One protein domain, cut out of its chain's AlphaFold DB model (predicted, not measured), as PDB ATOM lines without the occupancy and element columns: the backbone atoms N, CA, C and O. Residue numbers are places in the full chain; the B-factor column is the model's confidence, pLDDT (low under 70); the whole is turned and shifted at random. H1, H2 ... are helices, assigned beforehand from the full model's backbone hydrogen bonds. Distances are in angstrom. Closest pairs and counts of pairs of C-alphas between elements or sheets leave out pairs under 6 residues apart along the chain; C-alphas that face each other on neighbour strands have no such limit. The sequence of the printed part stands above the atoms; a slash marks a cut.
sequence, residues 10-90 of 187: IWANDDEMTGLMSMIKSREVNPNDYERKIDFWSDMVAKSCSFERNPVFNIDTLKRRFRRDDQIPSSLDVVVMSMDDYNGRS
ATOM      1  N   ILE A  10     216.107 160.448 181.369       91.38
ATOM      2  CA  ILE A  10     215.302 161.330 180.503       91.38
ATOM      3  C   ILE A  10     216.045 162.617 180.118       91.38
ATOM      4  O   ILE A  10     215.812 163.157 179.042       91.38
ATOM      5  N   TRP A  11     217.015 163.073 180.921       92.38
ATOM      6  CA  TRP A  11     217.867 164.211 180.573       92.38
ATOM      7  C   TRP A  11     218.693 163.972 179.304       92.38
ATOM      8  O   TRP A  11     219.140 164.932 178.702       92.38
ATOM      9  N   ALA A  12     218.904 162.735 178.855       90.38
ATOM     10  CA  ALA A  12     219.560 162.463 177.575       90.38
ATOM     11  C   ALA A  12     218.580 162.429 176.385       90.38
ATOM     12  O   ALA A  12     219.024 162.506 175.244       90.38
ATOM     13  N   ASN A  13     217.266 162.352 176.621       93.38
ATOM     14  CA  ASN A  13     216.253 162.289 175.567       93.38
ATOM     15  C   ASN A  13     215.876 163.703 175.087       93.38
ATOM     16  O   ASN A  13     215.290 164.477 175.845       93.38
ATOM     17  N   ASP A  14     216.224 164.045 173.844       91.88
ATOM     18  CA  ASP A  14     215.956 165.363 173.250       91.88
ATOM     19  C   ASP A  14     214.454 165.656 173.096       91.88
ATOM     20  O   ASP A  14     214.015 166.768 173.399       91.88
ATOM     21  N   ASP A  15     213.650 164.669 172.691       91.75
ATOM     22  CA  ASP A  15     212.213 164.846 172.449       91.75
ATOM     23  C   ASP A  15     211.465 165.122 173.758       91.75
ATOM     24  O   ASP A  15     210.695 166.082 173.880       91.75
ATOM     25  N   GLU A  16     211.736 164.313 174.783       92.81
ATOM     26  CA  GLU A  16     211.106 164.474 176.094       92.81
ATOM     27  C   GLU A  16     211.518 165.792 176.759       92.81
ATOM     28  O   GLU A  16     210.679 166.506 177.326       92.81
ATOM     29  N   MET A  17     212.798 166.153 176.645       94.62
ATOM     30  CA  MET A  17     213.327 167.365 177.257       94.62
ATOM     31  C   MET A  17     212.916 168.628 176.512       94.62
ATOM     32  O   MET A  17     212.667 169.633 177.171       94.62
ATOM     33  N   THR A  18     212.714 168.581 175.194       93.56
ATOM     34  CA  THR A  18     212.082 169.684 174.451       93.56
ATOM     35  C   THR A  18     210.696 169.991 175.023       93.56
ATOM     36  O   THR A  18     210.356 171.147 175.288       93.56
ATOM     37  N   GLY A  19     209.912 168.946 175.310       92.81
ATOM     38  CA  GLY A  19     208.623 169.082 175.981       92.81
ATOM     39  C   GLY A  19     208.743 169.709 177.374       92.81
ATOM     40  O   GLY A  19     208.000 170.635 177.692       92.81
ATOM     41  N   LEU A  20     209.685 169.244 178.198       94.25
ATOM     42  CA  LEU A  20     209.879 169.725 179.576       94.25
ATOM     43  C   LEU A  20     210.469 171.145 179.666       94.25
ATOM     44  O   LEU A  20     210.165 171.856 180.623       94.25
ATOM     45  N   MET A  21     211.272 171.565 178.683       93.75
ATOM     46  CA  MET A  21     211.883 172.903 178.591       93.75
ATOM     47  C   MET A  21     210.910 173.975 178.082       93.75
ATOM     48  O   MET A  21     211.102 175.171 178.331       93.75
ATOM     49  N   SER A  22     209.865 173.550 177.367       93.00
ATOM     50  CA  SER A  22     208.859 174.439 176.786       93.00
ATOM     51  C   SER A  22     208.025 175.179 177.838       93.00
ATOM     52  O   SER A  22     207.940 174.792 179.006       93.00
ATOM     53  N   MET A  23     207.349 176.242 177.395       89.94
ATOM     54  CA  MET A  23     206.425 177.013 178.224       89.94
ATOM     55  C   MET A  23     205.375 176.107 178.883       89.94
ATOM     56  O   MET A  23     204.820 175.197 178.262       89.94
ATOM     57  N   ILE A  24     205.098 176.361 180.159       90.06
ATOM     58  CA  ILE A  24     203.990 175.734 180.872       90.06
ATOM     59  C   ILE A  24     202.702 176.503 180.552       90.06
ATOM     60  O   ILE A  24     202.655 177.728 180.658       90.06
ATOM     61  N   LYS A  25     201.665 175.799 180.092       89.69
ATOM     62  CA  LYS A  25     200.330 176.393 179.906       89.69
ATOM     63  C   LYS A  25     199.630 176.493 181.258       89.69
ATOM     64  O   LYS A  25     200.014 175.786 182.183       89.69
ATOM     65  N   SER A  26     198.599 177.327 181.384       88.25
ATOM     66  CA  SER A  26     197.816 177.366 182.625       88.25
ATOM     67  C   SER A  26     197.219 175.989 182.940       88.25
ATOM     68  O   SER A  26     196.871 175.219 182.037       88.25
ATOM     69  N   ARG A  27     197.074 175.694 184.237       90.69
ATOM     70  CA  ARG A  27     196.525 174.422 184.728       90.69
ATOM     71  C   ARG A  27     195.129 174.120 184.168       90.69
ATOM     72  O   ARG A  27     194.806 172.965 183.939       90.69
ATOM     73  N   GLU A  28     194.329 175.149 183.893       93.12
ATOM     74  CA  GLU A  28     192.993 175.028 183.286       93.12
ATOM     75  C   GLU A  28     193.031 174.563 181.823       93.12
ATOM     76  O   GLU A  28     192.132 173.864 181.368       93.12
ATOM     77  N   VAL A  29     194.076 174.942 181.079       93.44
ATOM     78  CA  VAL A  29     194.212 174.626 179.649       93.44
ATOM     79  C   VAL A  29     194.800 173.236 179.443       93.44
ATOM     80  O   VAL A  29     194.401 172.526 178.521       93.44
ATOM     81  N   ASN A  30     195.781 172.850 180.257       92.50
ATOM     82  CA  ASN A  30     196.379 171.522 180.184       92.50
ATOM     83  C   ASN A  30     196.866 171.065 181.569       92.50
ATOM     84  O   ASN A  30     198.054 171.210 181.871       92.50
ATOM     85  N   PRO A  31     195.975 170.506 182.405       93.00
ATOM     86  CA  PRO A  31     196.331 170.103 183.763       93.00
ATOM     87  C   PRO A  31     197.405 169.011 183.771       93.00
ATOM     88  O   PRO A  31     198.324 169.071 184.576       93.00
ATOM     89  N   ASN A  32     197.355 168.061 182.833       92.69
ATOM     90  CA  ASN A  32     198.297 166.941 182.800       92.69
ATOM     91  C   ASN A  32     199.731 167.388 182.477       92.69
ATOM     92  O   ASN A  32     200.670 166.936 183.127       92.69
ATOM     93  N   ASP A  33     199.921 168.274 181.491       91.75
ATOM     94  CA  ASP A  33     201.261 168.814 181.199       91.75
ATOM     95  C   ASP A  33     201.745 169.754 182.308       91.75
ATOM     96  O   ASP A  33     202.941 169.775 182.597       91.75
ATOM     97  N   TYR A  34     200.824 170.487 182.949       93.19
ATOM     98  CA  TYR A  34     201.137 171.331 184.100       93.19
ATOM     99  C   TYR A  34     201.722 170.497 185.245       93.19
ATOM    100  O   TYR A  34     202.876 170.717 185.606       93.19
ATOM    101  N   GLU A  35     200.981 169.505 185.754       92.75
ATOM    102  CA  GLU A  35     201.450 168.645 186.853       92.75
ATOM    103  C   GLU A  35     202.753 167.935 186.483       92.75
ATOM    104  O   GLU A  35     203.729 168.013 187.221       92.75
ATOM    105  N   ARG A  36     202.832 167.347 185.280       94.31
ATOM    106  CA  ARG A  36     204.041 166.645 184.821       94.31
ATOM    107  C   ARG A  36     205.287 167.532 184.874       94.31
ATOM    108  O   ARG A  36     206.357 167.063 185.259       94.31
ATOM    109  N   LYS A  37     205.175 168.800 184.461       95.31
ATOM    110  CA  LYS A  37     206.290 169.758 184.500       95.31
ATOM    111  C   LYS A  37     206.598 170.208 185.926       95.31
ATOM    112  O   LYS A  37     207.777 170.296 186.261       95.31
ATOM    113  N   ILE A  38     205.584 170.493 186.745       93.56
ATOM    114  CA  ILE A  38     205.781 170.880 188.149       93.56
ATOM    115  C   ILE A  38     206.482 169.762 188.920       93.56
ATOM    116  O   ILE A  38     207.496 170.033 189.559       93.56
ATOM    117  N   ASP A  39     206.014 168.523 188.793       94.00
ATOM    118  CA  ASP A  39     206.589 167.359 189.469       94.00
ATOM    119  C   ASP A  39     208.039 167.135 189.042       94.00
ATOM    120  O   ASP A  39     208.938 167.069 189.883       94.00
ATOM    121  N   PHE A  40     208.291 167.092 187.728       95.62
ATOM    122  CA  PHE A  40     209.633 166.875 187.194       95.62
ATOM    123  C   PHE A  40     210.617 167.946 187.670       95.62
ATOM    124  O   PHE A  40     211.712 167.633 188.142       95.62
ATOM    125  N   TRP A  41     210.249 169.223 187.551       95.75
ATOM    126  CA  TRP A  41     211.164 170.308 187.886       95.75
ATOM    127  C   TRP A  41     211.331 170.495 189.396       95.75
ATOM    128  O   TRP A  41     212.436 170.822 189.826       95.75
ATOM    129  N   SER A  42     210.303 170.230 190.205       93.69
ATOM    130  CA  SER A  42     210.422 170.246 191.670       93.69
ATOM    131  C   SER A  42     211.350 169.132 192.161       93.69
ATOM    132  O   SER A  42     212.236 169.385 192.978       93.69
ATOM    133  N   ASP A  43     211.224 167.922 191.605       94.38
ATOM    134  CA  ASP A  43     212.136 166.805 191.879       94.38
ATOM    135  C   ASP A  43     213.576 167.125 191.441       94.38
ATOM    136  O   ASP A  43     214.530 166.907 192.189       94.38
ATOM    137  N   MET A  44     213.753 167.739 190.268       95.44
ATOM    138  CA  MET A  44     215.064 168.206 189.805       95.44
ATOM    139  C   MET A  44     215.693 169.250 190.739       95.44
ATOM    140  O   MET A  44     216.900 169.194 190.995       95.44
ATOM    141  N   VAL A  45     214.901 170.192 191.265       94.00
ATOM    142  CA  VAL A  45     215.354 171.165 192.275       94.00
ATOM    143  C   VAL A  45     215.782 170.448 193.550       94.00
ATOM    144  O   VAL A  45     216.888 170.701 194.034       94.00
ATOM    145  N   ALA A  46     214.966 169.522 194.057       92.56
ATOM    146  CA  ALA A  46     215.273 168.751 195.260       92.56
ATOM    147  C   ALA A  46     216.583 167.959 195.113       92.56
ATOM    148  O   ALA A  46     217.489 168.075 195.946       92.56
ATOM    149  N   LYS A  47     216.732 167.223 194.004       94.38
ATOM    150  CA  LYS A  47     217.944 166.459 193.670       94.38
ATOM    151  C   LYS A  47     219.173 167.348 193.545       94.38
ATOM    152  O   LYS A  47     220.235 166.997 194.052       94.38
ATOM    153  N   SER A  48     219.035 168.511 192.910       94.56
ATOM    154  CA  SER A  48     220.126 169.478 192.802       94.56
ATOM    155  C   SER A  48     220.551 170.020 194.169       94.56
ATOM    156  O   SER A  48     221.752 170.105 194.422       94.56
ATOM    157  N   CYS A  49     219.604 170.347 195.055       92.88
ATOM    158  CA  CYS A  49     219.909 170.846 196.398       92.88
ATOM    159  C   CYS A  49     220.646 169.796 197.241       92.88
ATOM    160  O   CYS A  49     221.659 170.116 197.866       92.88
ATOM    161  N   SER A  50     220.181 168.542 197.210       92.25
ATOM    162  CA  SER A  50     220.827 167.431 197.922       92.25
ATOM    163  C   SER A  50     222.225 167.135 197.360       92.25
ATOM    164  O   SER A  50     223.201 167.111 198.112       92.25
ATOM    165  N   PHE A  51     222.366 167.022 196.032       92.88
ATOM    166  CA  PHE A  51     223.655 166.738 195.388       92.88
ATOM    167  C   PHE A  51     224.697 167.831 195.640       92.88
ATOM    168  O   PHE A  51     225.850 167.532 195.948       92.88
ATOM    169  N   GLU A  52     224.306 169.102 195.526       91.94
ATOM    170  CA  GLU A  52     225.213 170.226 195.769       91.94
ATOM    171  C   GLU A  52     225.435 170.495 197.263       91.94
ATOM    172  O   GLU A  52     226.261 171.343 197.585       91.94
ATOM    173  N   ARG A  53     224.731 169.799 198.174       92.56
ATOM    174  CA  ARG A  53     224.737 170.064 199.627       92.56
ATOM    175  C   ARG A  53     224.390 171.521 199.948       92.56
ATOM    176  O   ARG A  53     224.928 172.109 200.893       92.56
ATOM    177  N   ASN A  54     223.519 172.112 199.132       91.25
ATOM    178  CA  ASN A  54     223.108 173.503 199.226       91.25
ATOM    179  C   ASN A  54     221.577 173.600 199.177       91.25
ATOM    180  O   ASN A  54     221.004 173.486 198.090       91.25
ATOM    181  N   PRO A  55     220.907 173.847 200.314       89.44
ATOM    182  CA  PRO A  55     219.457 173.994 200.353       89.44
ATOM    183  C   PRO A  55     218.990 175.361 199.836       89.44
ATOM    184  O   PRO A  55     217.794 175.543 199.635       89.44
ATOM    185  N   VAL A  56     219.895 176.327 199.636       87.81
ATOM    186  CA  VAL A  56     219.550 177.679 199.181       87.81
ATOM    187  C   VAL A  56     219.699 177.792 197.673       87.81
ATOM    188  O   VAL A  56     220.716 177.397 197.091       87.81
ATOM    189  N   PHE A  57     218.698 178.382 197.032       87.81
ATOM    190  CA  PHE A  57     218.728 178.667 195.606       87.81
ATOM    191  C   PHE A  57     217.882 179.891 195.260       87.81
ATOM    192  O   PHE A  57     216.988 180.288 195.997       87.81
ATOM    193  N   ASN A  58     218.137 180.449 194.083       87.19
ATOM    194  CA  ASN A  58     217.283 181.440 193.443       87.19
ATOM    195  C   ASN A  58     217.099 181.082 191.967       87.19
ATOM    196  O   ASN A  58     217.754 180.167 191.452       87.19
ATOM    197  N   ILE A  59     216.210 181.804 191.283       89.06
ATOM    198  CA  ILE A  59     215.870 181.535 189.882       89.06
ATOM    199  C   ILE A  59     217.111 181.518 188.986       89.06
ATOM    200  O   ILE A  59     217.267 180.594 188.191       89.06
ATOM    201  N   ASP A  60     218.045 182.459 189.137       91.06
ATOM    202  CA  ASP A  60     219.237 182.488 188.279       91.06
ATOM    203  C   ASP A  60     220.175 181.311 188.535       91.06
ATOM    204  O   ASP A  60     220.793 180.778 187.608       91.06
ATOM    205  N   THR A  61     220.249 180.854 189.782       90.75
ATOM    206  CA  THR A  61     220.975 179.636 190.130       90.75
ATOM    207  C   THR A  61     220.345 178.418 189.458       90.75
ATOM    208  O   THR A  61     221.073 177.615 188.875       90.75
ATOM    209  N   LEU A  62     219.013 178.309 189.440       93.19
ATOM    210  CA  LEU A  62     218.315 177.231 188.731       93.19
ATOM    211  C   LEU A  62     218.505 177.317 187.211       93.19
ATOM    212  O   LEU A  62     218.820 176.307 186.585       93.19
ATOM    213  N   LYS A  63     218.423 178.516 186.621       93.56
ATOM    214  CA  LYS A  63     218.680 178.742 185.187       93.56
ATOM    215  C   LYS A  63     220.080 178.286 184.787       93.56
ATOM    216  O   LYS A  63     220.241 177.628 183.765       93.56
ATOM    217  N   ARG A  64     221.099 178.581 185.603       92.56
ATOM    218  CA  ARG A  64     222.470 178.081 185.386       92.56
ATOM    219  C   ARG A  64     222.575 176.571 185.588       92.56
ATOM    220  O   ARG A  64     223.322 175.912 184.870       92.56
ATOM    221  N   ARG A  65     221.871 176.015 186.578       92.44
ATOM    222  CA  ARG A  65     221.939 174.587 186.914       92.44
ATOM    223  C   ARG A  65     221.296 173.696 185.863       92.44
ATOM    224  O   ARG A  65     221.866 172.645 185.583       92.44
ATOM    225  N   PHE A  66     220.165 174.130 185.317       94.44
ATOM    226  CA  PHE A  66     219.315 173.372 184.403       94.44
ATOM    227  C   PHE A  66     219.386 173.860 182.956       94.44
ATOM    228  O   PHE A  66     218.571 173.448 182.136       94.44
ATOM    229  N   ARG A  67     220.357 174.717 182.623       93.62
ATOM    230  CA  ARG A  67     220.660 175.027 181.227       93.62
ATOM    231  C   ARG A  67     221.107 173.751 180.515       93.62
ATOM    232  O   ARG A  67     222.016 173.060 180.981       93.62
ATOM    233  N   ARG A  68     220.484 173.479 179.374       91.38
ATOM    234  CA  ARG A  68     220.860 172.415 178.447       91.38
ATOM    235  C   ARG A  68     221.150 173.052 177.099       91.38
ATOM    236  O   ARG A  68     220.240 173.601 176.487       91.38
ATOM    237  N   ASP A  69     222.407 172.992 176.677       87.88
ATOM    238  CA  ASP A  69     222.900 173.709 175.499       87.88
ATOM    239  C   ASP A  69     222.513 175.198 175.595       87.88
ATOM    240  O   ASP A  69     222.879 175.860 176.572       87.88
ATOM    241  N   ASP A  70     221.713 175.701 174.658       87.62
ATOM    242  CA  ASP A  70     221.204 177.078 174.665       87.62
ATOM    243  C   ASP A  70     219.799 177.218 175.283       87.62
ATOM    244  O   ASP A  70     219.259 178.323 175.368       87.62
ATOM    245  N   GLN A  71     219.198 176.123 175.757       91.06
ATOM    246  CA  GLN A  71     217.857 176.116 176.339       91.06
ATOM    247  C   GLN A  71     217.876 176.244 177.866       91.06
ATOM    248  O   GLN A  71     218.707 175.666 178.571       91.06
ATOM    249  N   ILE A  72     216.909 177.003 178.381       93.19
ATOM    250  CA  ILE A  72     216.604 177.151 179.807       93.19
ATOM    251  C   ILE A  72     215.136 176.754 179.991       93.19
ATOM    252  O   ILE A  72     214.310 177.166 179.170       93.19
ATOM    253  N   PRO A  73     214.776 176.017 181.055       94.00
ATOM    254  CA  PRO A  73     213.384 175.661 181.270       94.00
ATOM    255  C   PRO A  73     212.543 176.916 181.516       94.00
ATOM    256  O   PRO A  73     212.777 177.664 182.465       94.00
ATOM    257  N   SER A  74     211.537 177.137 180.669       92.19
ATOM    258  CA  SER A  74     210.634 178.295 180.783       92.19
ATOM    259  C   SER A  74     209.713 178.219 182.010       92.19
ATOM    260  O   SER A  74     209.065 179.196 182.365       92.19
ATOM    261  N   SER A  75     209.616 177.047 182.638       91.62
ATOM    262  CA  SER A  75     208.719 176.755 183.756       91.62
ATOM    263  C   SER A  75     209.288 177.105 185.133       91.62
ATOM    264  O   SER A  75     208.542 177.019 186.104       91.62
ATOM    265  N   LEU A  76     210.571 177.476 185.254       92.12
ATOM    266  CA  LEU A  76     211.241 177.593 186.561       92.12
ATOM    267  C   LEU A  76     210.551 178.564 187.523       92.12
ATOM    268  O   LEU A  76     210.398 178.229 188.693       92.12
ATOM    269  N   ASP A  77     210.095 179.722 187.047       90.31
ATOM    270  CA  ASP A  77     209.396 180.697 187.892       90.31
ATOM    271  C   ASP A  77     208.092 180.115 188.472       90.31
ATOM    272  O   ASP A  77     207.833 180.220 189.669       90.31
ATOM    273  N   VAL A  78     207.314 179.405 187.647       91.25
ATOM    274  CA  VAL A  78     206.054 178.763 188.061       91.25
ATOM    275  C   VAL A  78     206.310 177.598 189.019       91.25
ATOM    276  O   VAL A  78     205.579 177.426 189.991       91.25
ATOM    277  N   VAL A  79     207.365 176.816 188.778       91.19
ATOM    278  CA  VAL A  79     207.779 175.709 189.654       91.19
ATOM    279  C   VAL A  79     208.120 176.235 191.040       91.19
ATOM    280  O   VAL A  79     207.617 175.723 192.033       91.19
ATOM    281  N   VAL A  80     208.927 177.293 191.117       87.50
ATOM    282  CA  VAL A  80     209.334 177.881 192.394       87.50
ATOM    283  C   VAL A  80     208.146 178.475 193.149       87.50
ATOM    284  O   VAL A  80     208.029 178.244 194.351       87.50
ATOM    285  N   MET A  81     207.229 179.161 192.461       84.75
ATOM    286  CA  MET A  81     205.973 179.618 193.069       84.75
ATOM    287  C   MET A  81     205.137 178.446 193.600       84.75
ATOM    288  O   MET A  81     204.668 178.494 194.729       84.75
ATOM    289  N   SER A  82     205.006 177.364 192.827       84.56
ATOM    290  CA  SER A  82     204.260 176.172 193.248       84.56
ATOM    291  C   SER A  82     204.888 175.487 194.465       84.56
ATOM    292  O   SER A  82     204.169 175.009 195.342       84.56
ATOM    293  N   MET A  83     206.221 175.427 194.532       80.62
ATOM    294  CA  MET A  83     206.942 174.901 195.692       80.62
ATOM    295  C   MET A  83     206.736 175.793 196.924       80.62
ATOM    296  O   MET A  83     206.543 175.271 198.019       80.62
ATOM    297  N   ASP A  84     206.745 177.119 196.761       73.25
ATOM    298  CA  ASP A  84     206.492 178.070 197.853       73.25
ATOM    299  C   ASP A  84     205.043 177.982 198.364       73.25
ATOM    300  O   ASP A  84     204.829 177.890 199.571       73.25
ATOM    301  N   ASP A  85     204.055 177.883 197.468       71.81
ATOM    302  CA  ASP A  85     202.637 177.712 197.817       71.81
ATOM    303  C   ASP A  85     202.372 176.389 198.555       71.81
ATOM    304  O   ASP A  85     201.634 176.354 199.547       71.81
ATOM    305  N   TYR A  86     202.985 175.288 198.096       60.66
ATOM    306  CA  TYR A  86     202.902 173.991 198.774       60.66
ATOM    307  C   TYR A  86     203.512 174.066 200.180       60.66
ATOM    308  O   TYR A  86     202.909 173.612 201.158       60.66
ATOM    309  N   ASN A  87     204.669 174.720 200.297       58.69
ATOM    310  CA  ASN A  87     205.346 174.932 201.570       58.69
ATOM    311  C   ASN A  87     204.568 175.887 202.491       58.69
ATOM    312  O   ASN A  87     204.557 175.677 203.702       58.69
ATOM    313  N   GLY A  88     203.831 176.865 201.959       53.66
ATOM    314  CA  GLY A  88     203.040 177.835 202.724       53.66
ATOM    315  C   GLY A  88     201.955 177.220 203.620       53.66
ATOM    316  O   GLY A  88     201.566 177.822 204.618       53.66
ATOM    317  N   ARG A  89     201.502 175.988 203.339       51.44
ATOM    318  CA  ARG A  89     200.582 175.239 204.221       51.44
ATOM    319  C   ARG A  89     201.282 174.474 205.348       51.44
ATOM    320  O   ARG A  89     200.635 174.138 206.335       51.44
ATOM    321  N   SER A  90     202.582 174.218 205.219       51.62
ATOM    322  CA  SER A  90     203.397 173.446 206.166       51.62
ATOM    323  C   SER A  90     204.377 174.310 206.980       51.62
ATOM    324  O   SER A  90     204.981 173.786 207.911       51.62
TER     325      SER A  90
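AT A GLANCE: This is residues 10 to 90 of the 187 residues of an uncharacterized protein of Gongylonema pulchrum (UniProt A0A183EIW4). One long helix, H2, makes a spine, and three shorter helices are set round it at large angles: H4 packs crosswise on residues 38 to 42 of H2, H3 packs on the beginning of H4 on the same side of the spine, and H1 lies on another side, near Lys 37. The last residues, 84 to 90, stick out free. The printed part has 81 residues with four named helices, in the order H1, H2, H3, H4, and no named strand; its class is all helix. The whole is compact, with a radius of gyration of the C-alphas of 12.6 A, and rounded, with spans of 32 by 31 by 19 A.

IN THESE COORDINATES: Find C-alpha 31 at (196.331, 170.103, 183.763); from there H2, residues 31 to 52, runs 31.3 A to C-alpha 52 at (225.213, 170.226, 195.769). H4 takes residues 76 to 88 and is 18.1 A long, ending at C-alpha 88 at (203.040, 177.835, 202.724). H3, residues 59 to 65, measures 9.7 A from first to last C-alpha. H1, residues 14 to 21, measures 10.1 A and begins at C-alpha 14 at (215.956, 165.363, 173.250).

HOW THE PARTS SIT: Start at H2 and look at its residues 38 to 42, with which alone it touches H4. The closest C-alphas there are those of Ile 38 and Val 79, 5.4 A apart, and the two lines are about perpendicular at 84 degrees. Residues 76 to 80 of H4 alone touch H3; the closest C-alphas are those of Ile 59 and Asp 77, 6.8 A apart. H3 and H4 run opposite ways at a steep tilt of 62 degrees. Farther along H2, Val 45 brings it close to H3 but not clearly touching, with its C-alpha 7.6 A from that of Leu 62; their lines are only just about perpendicular, at 72 degrees. At Lys 37 you find H1 close to H2 but not clearly touching: the C-alphas of Leu 20 and Lys 37 are the closest, 6.1 A apart, and the lines are about perpendicular at 88 degrees. H1 is apart from H3 and from H4. In H1, H2, H3 and H4, every O i to N i+4 pair is within hydrogen-bond range.

THE WHOLE: The two C-alphas farthest apart are those of Val 29 and Arg 53, 36.8 A. The printed part has no cut, and the links H1 to H2, H2 to H3 and H3 to H4 are short, with 9, 6 and 10 residues between the helices. Look at the B-factor column for the confidence: the mean pLDDT of the printed part is 89.1, and residues 86 to 90 are under 70.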